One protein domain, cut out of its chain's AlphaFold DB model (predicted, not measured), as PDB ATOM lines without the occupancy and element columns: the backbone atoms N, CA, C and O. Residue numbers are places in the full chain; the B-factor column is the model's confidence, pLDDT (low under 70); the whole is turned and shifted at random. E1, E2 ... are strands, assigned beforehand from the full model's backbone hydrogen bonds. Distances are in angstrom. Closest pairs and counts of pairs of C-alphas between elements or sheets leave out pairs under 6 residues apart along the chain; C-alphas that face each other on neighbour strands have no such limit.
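Overview. This is residues 7 to 80 of the 82 residues of an uncharacterized protein of Candidatus Woesebacteria bacterium RIFCSPLOWO2_01_FULL_39_21 (UniProt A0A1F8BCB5). A single, twisted sheet of four strands forms the body, with the opening stretch, residues 7 to 21, looped over one face. A wide loop, residues 30 to 47, swings out past edge strand E1 and back to E2. The printed part has 74 residues with no named helix and four named strands in the order E1, E2, E3, E4, a meander, each strand the antiparallel neighbour of the one before. The class is all strand, though under half of the residues are in named elements. The whole is compact, with a radius of gyration of the C-alphas of 12.1 A, and only just elongated, spanning 36 by 23 by 20 A.

Arrangement. After residues 7 to 21, E1, residues 22 to 29, forms a hairpin with E2, residues 48 to 56, at 171 degrees between directions; N 25 and O 51 are 2.8 A apart, within hydrogen-bond range. E2 and E3, residues 61 to 68, form a hairpin at 167 degrees, with N 54 and O 63 at 2.8 A. E3 and E4, residues 71 to 79, form a hairpin at 157 degrees, with N 64 and O 76 at 2.8 A. E1 and E4 are the edge strands and are apart.

Along the chain. E1 begins at C-alpha 22 (65.931, 56.850, 279.058), measures 16.4 A and bends by 87 degrees at residue 26. E2, 23.2 A, bends by 59 degrees at residue 51. E3 measures 22.9 A. E4, 23.3 A, bends by 54 degrees at residue 74 and ends at C-alpha 79 (61.940, 72.737, 277.507).

Size, cuts and confidence. The C-alphas farthest apart, those of Met 32 and Lys 58, are 36.2 A apart. The printed part has no cut. The link from E1 to E2 is long, 18 residues; the other two are tight. The mean pLDDT of the printed part is 73.7, with residue 10, residues 26 to 42 and residues 79 to 80 under 70.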
ATOM      1  N   ILE A   7      66.931  52.491 281.044       70.25
ATOM      2  CA  ILE A   7      65.917  51.654 280.411       70.25
ATOM      3  C   ILE A   7      66.056  51.813 278.912       70.25
ATOM      4  O   ILE A   7      65.958  52.920 278.378       70.25
ATOM      5  N   ASP A   8      66.228  50.690 278.226       70.00
ATOM      6  CA  ASP A   8      66.179  50.682 276.774       70.00
ATOM      7  C   ASP A   8      64.717  50.703 276.325       70.00
ATOM      8  O   ASP A   8      64.055  49.675 276.153       70.00
ATOM      9  N   PHE A   9      64.177  51.909 276.185       70.62
ATOM     10  CA  PHE A   9      62.976  52.096 275.397       70.62
ATOM     11  C   PHE A   9      63.376  52.391 273.962       70.62
ATOM     12  O   PHE A   9      64.054  53.377 273.681       70.62
ATOM     13  N   SER A  10      62.771  51.673 273.020       69.62
ATOM     14  CA  SER A  10      62.854  51.996 271.589       69.62
ATOM     15  C   SER A  10      62.155  53.324 271.215       69.62
ATOM     16  O   SER A  10      61.842  53.565 270.047       69.62
ATOM     17  N   LYS A  11      61.855  54.191 272.194       73.62
ATOM     18  CA  LYS A  11      61.192  55.483 272.015       73.62
ATOM     19  C   LYS A  11      62.219  56.577 271.760       73.62
ATOM     20  O   LYS A  11      63.120  56.818 272.555       73.62
ATOM     21  N   ARG A  12      62.037  57.257 270.631       81.62
ATOM     22  CA  ARG A  12      62.861  58.379 270.178       81.62
ATOM     23  C   ARG A  12      62.380  59.695 270.788       81.62
ATOM     24  O   ARG A  12      61.253  59.779 271.276       81.62
ATOM     25  N   CYS A  13      63.219  60.726 270.707       78.81
ATOM     26  CA  CYS A  13      62.821  62.086 271.062       78.81
ATOM     27  C   CYS A  13      61.549  62.484 270.282       78.81
ATOM     28  O   CYS A  13      61.560  62.398 269.052       78.81
ATOM     29  N   PRO A  14      60.480  62.951 270.950       76.88
ATOM     30  CA  PRO A  14      59.237  63.342 270.289       76.88
ATOM     31  C   PRO A  14      59.396  64.558 269.363       76.88
ATOM     32  O   PRO A  14      58.589  64.730 268.460       76.88
ATOM     33  N   SER A  15      60.432  65.382 269.557       79.62
ATOM     34  CA  SER A  15      60.655  66.594 268.758       79.62
ATOM     35  C   SER A  15      61.517  66.363 267.515       79.62
ATOM     36  O   SER A  15      61.226  66.929 266.470       79.62
ATOM     37  N   CYS A  16      62.577  65.550 267.598       82.50
ATOM     38  CA  CYS A  16      63.525  65.366 266.483       82.50
ATOM     39  C   CYS A  16      63.730  63.914 266.041       82.50
ATOM     40  O   CYS A  16      64.590  63.643 265.205       82.50
ATOM     41  N   SER A  17      63.002  62.955 266.622       82.81
ATOM     42  CA  SER A  17      63.143  61.522 266.327       82.81
ATOM     43  C   SER A  17      64.564  60.954 266.501       82.81
ATOM     44  O   SER A  17      64.866  59.860 266.011       82.81
ATOM     45  N   ALA A  18      65.448  61.655 267.217       81.31
ATOM     46  CA  ALA A  18      66.763  61.140 267.580       81.31
ATOM     47  C   ALA A  18      66.636  59.985 268.581       81.31
ATOM     48  O   ALA A  18      65.718  59.964 269.407       81.31
ATOM     49  N   LYS A  19      67.578  59.035 268.518       80.94
ATOM     50  CA  LYS A  19      67.758  58.050 269.588       80.94
ATOM     51  C   LYS A  19      68.156  58.794 270.862       80.94
ATOM     52  O   LYS A  19      68.985  59.701 270.803       80.94
ATOM     53  N   VAL A  20      67.526  58.434 271.971       78.94
ATOM     54  CA  VAL A  20      67.759  59.029 273.286       78.94
ATOM     55  C   VAL A  20      67.787  57.919 274.325       78.94
ATOM     56  O   VAL A  20      67.095  56.913 274.168       78.94
ATOM     57  N   GLU A  21      68.596  58.095 275.362       80.12
ATOM     58  CA  GLU A  21      68.706  57.136 276.459       80.12
ATOM     59  C   GLU A  21      67.744  57.534 277.572       80.12
ATOM     60  O   GLU A  21      67.760  58.675 278.042       80.12
ATOM     61  N   TRP A  22      66.880  56.609 277.982       77.00
ATOM     62  CA  TRP A  22      65.931  56.850 279.058       77.00
ATOM     63  C   TRP A  22      66.530  56.421 280.388       77.00
ATOM     64  O   TRP A  22      66.989  55.294 280.551       77.00
ATOM     65  N   GLN A  23      66.494  57.329 281.348       78.12
ATOM     66  CA  GLN A  23      66.987  57.139 282.700       78.12
ATOM     67  C   GLN A  23      65.810  57.059 283.662       78.12
ATOM     68  O   GLN A  23      64.773  57.697 283.467       78.12
ATOM     69  N   THR A  24      65.944  56.261 284.714       73.75
ATOM     70  CA  THR A  24      64.886  56.128 285.722       73.75
ATOM     71  C   THR A  24      65.096  57.052 286.899       73.75
ATOM     72  O   THR A  24      66.207  57.141 287.425       73.75
ATOM     73  N   LYS A  25      64.001  57.609 287.412       70.12
ATOM     74  CA  LYS A  25      63.930  58.207 288.743       70.12
ATOM     75  C   LYS A  25      62.954  57.389 289.588       70.12
ATOM     76  O   LYS A  25      61.757  57.387 289.326       70.12
ATOM     77  N   GLY A  26      63.472  56.658 290.577       65.94
ATOM     78  CA  GLY A  26      62.636  55.864 291.486       65.94
ATOM     79  C   GLY A  26      61.879  54.728 290.792       65.94
ATOM     80  O   GLY A  26      60.664  54.616 290.947       65.94
ATOM     81  N   LEU A  27      62.577  53.901 290.002       68.44
ATOM     82  CA  LEU A  27      61.948  52.723 289.407       68.44
ATOM     83  C   LEU A  27      61.650  51.669 290.468       68.44
ATOM     84  O   LEU A  27      62.531  51.303 291.246       68.44
ATOM     85  N   VAL A  28      60.427  51.149 290.432       68.12
ATOM     86  CA  VAL A  28      59.981  50.026 291.254       68.12
ATOM     87  C   VAL A  28      59.684  48.843 290.337       68.12
ATOM     88  O   VAL A  28      58.983  48.990 289.331       68.12
ATOM     89  N   ILE A  29      60.212  47.669 290.686       67.44
ATOM     90  CA  ILE A  29      59.864  46.383 290.070       67.44
ATOM     91  C   ILE A  29      59.096  45.570 291.112       67.44
ATOM     92  O   ILE A  29      59.492  45.536 292.269       67.44
ATOM     93  N   ASP A  30      57.994  44.929 290.720       62.19
ATOM     94  CA  ASP A  30      57.256  43.973 291.572       62.19
ATOM     95  C   ASP A  30      56.747  44.543 292.910       62.19
ATOM     96  O   ASP A  30      56.517  43.800 293.860       62.19
ATOM     97  N   SER A  31      56.568  45.867 293.014       53.88
ATOM     98  CA  SER A  31      56.240  46.543 294.284       53.88
ATOM     99  C   SER A  31      57.245  46.257 295.415       53.88
ATOM    100  O   SER A  31      56.991  46.587 296.572       53.88
ATOM    101  N   MET A  32      58.391  45.659 295.085       48.12
ATOM    102  CA  MET A  32      59.416  45.192 296.000       48.12
ATOM    103  C   MET A  32      60.747  45.779 295.532       48.12
ATOM    104  O   MET A  32      61.363  45.315 294.580       48.12
ATOM    105  N   TYR A  33      61.176  46.801 296.268       51.41
ATOM    106  CA  TYR A  33      62.456  47.503 296.192       51.41
ATOM    107  C   TYR A  33      62.602  48.596 295.113       51.41
ATOM    108  O   TYR A  33      62.297  48.381 293.935       51.41
ATOM    109  N   PRO A  34      63.127  49.782 295.492       55.97
ATOM    110  CA  PRO A  34      63.716  50.696 294.525       55.97
ATOM    111  C   PRO A  34      64.920  49.994 293.900       55.97
ATOM    112  O   PRO A  34      65.744  49.418 294.616       55.97
ATOM    113  N   ILE A  35      65.031  50.023 292.573       57.75
ATOM    114  CA  ILE A  35      66.226  49.491 291.914       57.75
ATOM    115  C   ILE A  35      67.422  50.285 292.431       57.75
ATOM    116  O   ILE A  35      67.550  51.476 292.139       57.75
ATOM    117  N   ALA A  36      68.278  49.632 293.224       53.22
ATOM    118  CA  ALA A  36      69.544  50.204 293.658       53.22
ATOM    119  C   ALA A  36      70.298  50.708 292.421       53.22
ATOM    120  O   ALA A  36      70.256  50.057 291.379       53.22
ATOM    121  N   ASN A  37      70.933  51.875 292.521       52.62
ATOM    122  CA  ASN A  37      71.646  52.544 291.431       52.62
ATOM    123  C   ASN A  37      72.829  51.698 290.925       52.62
ATOM    124  O   ASN A  37      73.983  51.957 291.255       52.62
ATOM    125  N   VAL A  38      72.539  50.667 290.140       53.81
ATOM    126  CA  VAL A  38      73.510  49.835 289.444       53.81
ATOM    127  C   VAL A  38      73.425  50.249 287.980       53.81
ATOM    128  O   VAL A  38      72.335  50.394 287.449       53.81
ATOM    129  N   LEU A  39      74.545  50.471 287.297       53.81
ATOM    130  CA  LEU A  39      74.547  50.692 285.845       53.81
ATOM    131  C   LEU A  39      74.107  49.402 285.131       53.81
ATOM    132  O   LEU A  39      74.923  48.615 284.662       53.81
ATOM    133  N   LYS A  40      72.800  49.143 285.115       64.19
ATOM    134  CA  LYS A  40      72.163  48.029 284.424       64.19
ATOM    135  C   LYS A  40      71.148  48.583 283.441       64.19
ATOM    136  O   LYS A  40      70.365  49.476 283.768       64.19
ATOM    137  N   THR A  41      71.179  48.024 282.238       65.31
ATOM    138  CA  THR A  41      70.163  48.263 281.221       65.31
ATOM    139  C   THR A  41      69.002  47.317 281.471       65.31
ATOM    140  O   THR A  41      69.184  46.100 281.501       65.31
ATOM    141  N   TYR A  42      67.808  47.867 281.653       68.88
ATOM    142  CA  TYR A  42      66.594  47.086 281.855       68.88
ATOM    143  C   TYR A  42      65.725  47.107 280.602       68.88
ATOM    144  O   TYR A  42      65.495  48.160 280.007       68.88
ATOM    145  N   THR A  43      65.188  45.943 280.232       71.88
ATOM    146  CA  THR A  43      64.095  45.853 279.261       71.88
ATOM    147  C   THR A  43      62.767  46.110 279.980       71.88
ATOM    148  O   THR A  43      62.531  45.507 281.033       71.88
ATOM    149  N   PRO A  44      61.878  46.962 279.438       72.69
ATOM    150  CA  PRO A  44      60.580  47.232 280.048       72.69
ATOM    151  C   PRO A  44      59.771  45.947 280.251       72.69
ATOM    152  O   PRO A  44      59.545  45.188 279.309       72.69
ATOM    153  N   ASN A  45      59.301  45.706 281.475       74.81
ATOM    154  CA  ASN A  45      58.497  44.531 281.813       74.81
ATOM    155  C   ASN A  45      57.210  44.924 282.555       74.81
ATOM    156  O   ASN A  45      57.132  45.990 283.160       74.81
ATOM    157  N   ARG A  46      56.193  44.048 282.555       77.25
ATOM    158  CA  ARG A  46      54.861  44.332 283.140       77.25
ATOM    159  C   ARG A  46      54.866  44.692 284.631       77.25
ATOM    160  O   ARG A  46      53.847  45.155 285.127       77.25
ATOM    161  N   ARG A  47      55.977  44.470 285.327       73.69
ATOM    162  CA  ARG A  47      56.145  44.669 286.769       73.69
ATOM    163  C   ARG A  47      56.815  46.002 287.094       73.69
ATOM    164  O   ARG A  47      56.877  46.380 288.257       73.69
ATOM    165  N   MET A  48      57.301  46.713 286.078       77.81
ATOM    166  CA  MET A  48      57.956  48.004 286.230       77.81
ATOM    167  C   MET A  48      56.950  49.150 286.245       77.81
ATOM    168  O   MET A  48      56.120  49.285 285.339       77.81
ATOM    169  N   SER A  49      57.083  50.017 287.243       79.88
ATOM    170  CA  SER A  49      56.394  51.304 287.308       79.88
ATOM    171  C   SER A  49      57.315  52.365 287.908       79.88
ATOM    172  O   SER A  49      58.196  52.051 288.707       79.88
ATOM    173  N   GLY A  50      57.135  53.619 287.507       80.56
ATOM    174  CA  GLY A  50      57.943  54.728 288.012       80.56
ATOM    175  C   GLY A  50      58.032  55.888 287.034       80.56
ATOM    176  O   GLY A  50      57.338  55.918 286.014       80.56
ATOM    177  N   GLU A  51      58.893  56.845 287.349       80.69
ATOM    178  CA  GLU A  51      59.162  57.992 286.489       80.69
ATOM    179  C   GLU A  51      60.448  57.755 285.707       80.69
ATOM    180  O   GLU A  51      61.444  57.235 286.217       80.69
ATOM    181  N   VAL A  52      60.408  58.096 284.426       81.62
ATOM    182  CA  VAL A  52      61.551  57.990 283.529       81.62
ATOM    183  C   VAL A  52      61.725  59.309 282.812       81.62
ATOM    184  O   VAL A  52      60.753  59.973 282.460       81.62
ATOM    185  N   TYR A  53      62.968  59.691 282.604       83.56
ATOM    186  CA  TYR A  53      63.318  60.950 281.986       83.56
ATOM    187  C   TYR A  53      64.460  60.733 281.006       83.56
ATOM    188  O   TYR A  53      65.248  59.798 281.119       83.56
ATOM    189  N   THR A  54      64.532  61.576 279.994       82.94
ATOM    190  CA  THR A  54      65.597  61.548 279.004       82.94
ATOM    191  C   THR A  54      65.932  62.964 278.582       82.94
ATOM    192  O   THR A  54      65.068  63.841 278.549       82.94
ATOM    193  N   TYR A  55      67.196  63.187 278.247       83.62
ATOM    194  CA  TYR A  55      67.651  64.438 277.676       83.62
ATOM    195  C   TYR A  55      67.975  64.235 276.204       83.62
ATOM    196  O   TYR A  55      68.777  63.378 275.831       83.62
ATOM    197  N   CYS A  56      67.365  65.047 275.348       82.62
ATOM    198  CA  CYS A  56      67.728  65.082 273.946       82.62
ATOM    199  C   CYS A  56      68.773  66.172 273.704       82.62
ATOM    200  O   CYS A  56      68.417  67.344 273.599       82.62
ATOM    201  N   SER A  57      70.037  65.792 273.507       80.94
ATOM    202  CA  SER A  57      71.128  66.740 273.225       80.94
ATOM    203  C   SER A  57      70.928  67.549 271.940       80.94
ATOM    204  O   SER A  57      71.401  68.676 271.850       80.94
ATOM    205  N   LYS A  58      70.192  67.014 270.952       82.62
ATOM    206  CA  LYS A  58      69.875  67.743 269.708       82.62
ATOM    207  C   LYS A  58      68.868  68.867 269.927       82.62
ATOM    208  O   LYS A  58      69.039  69.954 269.396       82.62
ATOM    209  N   CYS A  59      67.814  68.596 270.694       81.94
ATOM    210  CA  CYS A  59      66.775  69.582 270.988       81.94
ATOM    211  C   CYS A  59      67.070  70.395 272.250       81.94
ATOM    212  O   CYS A  59      66.289  71.277 272.587       81.94
ATOM    213  N   LYS A  60      68.134  70.050 272.987       83.31
ATOM    214  CA  LYS A  60      68.416  70.540 274.343       83.31
ATOM    215  C   LYS A  60      67.169  70.521 275.237       83.31
ATOM    216  O   LYS A  60      66.869  71.472 275.949       83.31
ATOM    217  N   THR A  61      66.394  69.446 275.133       80.69
ATOM    218  CA  THR A  61      65.061  69.339 275.737       80.69
ATOM    219  C   THR A  61      65.003  68.130 276.657       80.69
ATOM    220  O   THR A  61      65.493  67.057 276.291       80.69
ATOM    221  N   TRP A  62      64.378  68.302 277.820       83.69
ATOM    222  CA  TRP A  62      64.086  67.219 278.746       83.69
ATOM    223  C   TRP A  62      62.730  66.612 278.409       83.69
ATOM    224  O   TRP A  62      61.757  67.299 278.106       83.69
ATOM    225  N   VAL A  63      62.664  65.291 278.404       81.75
ATOM    226  CA  VAL A  63      61.424  64.564 278.169       81.75
ATOM    227  C   VAL A  63      61.219  63.632 279.334       81.75
ATOM    228  O   VAL A  63      62.055  62.780 279.611       81.75
ATOM    229  N   GLU A  64      60.083  63.776 279.989       84.88
ATOM    230  CA  GLU A  64      59.688  62.960 281.119       84.88
ATOM    231  C   GLU A  64      58.482  62.108 280.743       84.88
ATOM    232  O   GLU A  64      57.626  62.489 279.939       84.88
ATOM    233  N   ALA A  65      58.390  60.927 281.330       81.75
ATOM    234  CA  ALA A  65      57.251  60.055 281.163       81.75
ATOM    235  C   ALA A  65      57.026  59.208 282.409       81.75
ATOM    236  O   ALA A  65      57.948  58.856 283.143       81.75
ATOM    237  N   LYS A  66      55.767  58.827 282.622       83.00
ATOM    238  CA  LYS A  66      55.416  57.822 283.623       83.00
ATOM    239  C   LYS A  66      55.389  56.458 282.966       83.00
ATOM    240  O   LYS A  66      54.703  56.278 281.960       83.00
ATOM    241  N   MET A  67      56.096  55.498 283.541       81.75
ATOM    242  CA  MET A  67      55.948  54.095 283.194       81.75
ATOM    243  C   MET A  67      54.938  53.438 284.134       81.75
ATOM    244  O   MET A  67      55.021  53.581 285.353       81.75
ATOM    245  N   LYS A  68      53.998  52.690 283.554       82.19
ATOM    246  CA  LYS A  68      53.051  51.847 284.286       82.19
ATOM    247  C   LYS A  68      52.965  50.491 283.604       82.19
ATOM    248  O   LYS A  68      52.745  50.419 282.396       82.19
ATOM    249  N   ASN A  69      53.128  49.422 284.373       81.75
ATOM    250  CA  ASN A  69      53.102  48.042 283.885       81.75
ATOM    251  C   ASN A  69      54.041  47.812 282.679       81.75
ATOM    252  O   ASN A  69      53.643  47.203 281.681       81.75
ATOM    253  N   GLY A  70      55.257  48.365 282.722       75.94
ATOM    254  CA  GLY A  70      56.247  48.250 281.640       75.94
ATOM    255  C   GLY A  70      55.956  49.064 280.388       75.94
ATOM    256  O   GLY A  70      56.691  48.970 279.408       75.94
ATOM    257  N   LYS A  71      54.874  49.844 280.382       78.69
ATOM    258  CA  LYS A  71      54.495  50.691 279.254       78.69
ATOM    259  C   LYS A  71      54.750  52.150 279.595       78.69
ATOM    260  O   LYS A  71      54.319  52.639 280.640       78.69
ATOM    261  N   LEU A  72      55.419  52.846 278.682       77.38
ATOM    262  CA  LEU A  72      55.523  54.301 278.702       77.38
ATOM    263  C   LEU A  72      54.143  54.918 278.471       77.38
ATOM    264  O   LEU A  72      53.475  54.622 277.478       77.38
ATOM    265  N   GLY A  73      53.732  55.776 279.396       76.75
ATOM    266  CA  GLY A  73      52.568  56.634 279.253       76.75
ATOM    267  C   GLY A  73      52.833  57.818 278.321       76.75
ATOM    268  O   GLY A  73      53.757  57.818 277.506       76.75
ATOM    269  N   LYS A  74      51.999  58.855 278.445       78.44
ATOM    270  CA  LYS A  74      52.154  60.089 277.665       78.44
ATOM    271  C   LYS A  74      53.491  60.756 277.995       78.44
ATOM    272  O   LYS A  74      53.799  60.970 279.167       78.44
ATOM    273  N   LEU A  75      54.244  61.088 276.948       79.88
ATOM    274  CA  LEU A  75      55.493  61.833 277.050       79.88
ATOM    275  C   LEU A  75      55.167  63.301 277.334       79.88
ATOM    276  O   LEU A  75      54.368  63.906 276.616       79.88
ATOM    277  N   LYS A  76      55.780  63.864 278.371       79.38
ATOM    278  CA  LYS A  76      55.772  65.294 278.661       79.38
ATOM    279  C   LYS A  76      57.122  65.860 278.263       79.38
ATOM    280  O   LYS A  76      58.159  65.358 278.674       79.38
ATOM    281  N   VAL A  77      57.097  66.874 277.417       77.31
ATOM    282  CA  VAL A  77      58.303  67.542 276.939       77.31
ATOM    283  C   VAL A  77      58.455  68.815 277.753       77.31
ATOM    284  O   VAL A  77      57.638  69.724 277.618       77.31
ATOM    285  N   GLU A  78      59.478  68.876 278.595       72.94
ATOM    286  CA  GLU A  78      59.871  70.095 279.288       72.94
ATOM    287  C   GLU A  78      61.044  70.729 278.538       72.94
ATOM    288  O   GLU A  78      62.131  70.159 278.397       72.94
ATOM    289  N   LYS A  79      60.825  71.934 278.010       59.78
ATOM    290  CA  LYS A  79      61.940  72.737 277.507       59.78
ATOM    291  C   LYS A  79      62.810  73.120 278.698       59.78
ATOM    292  O   LYS A  79      62.279  73.552 279.720       59.78
ATOM    293  N   SER A  80      64.127  72.963 278.553       52.28
ATOM    294  CA  SER A  80      65.077  73.532 279.507       52.28
ATOM    295  C   SER A  80      64.743  75.014 279.654       52.28
ATOM    296  O   SER A  80      64.689  75.714 278.644       52.28
TER     297      SER A  80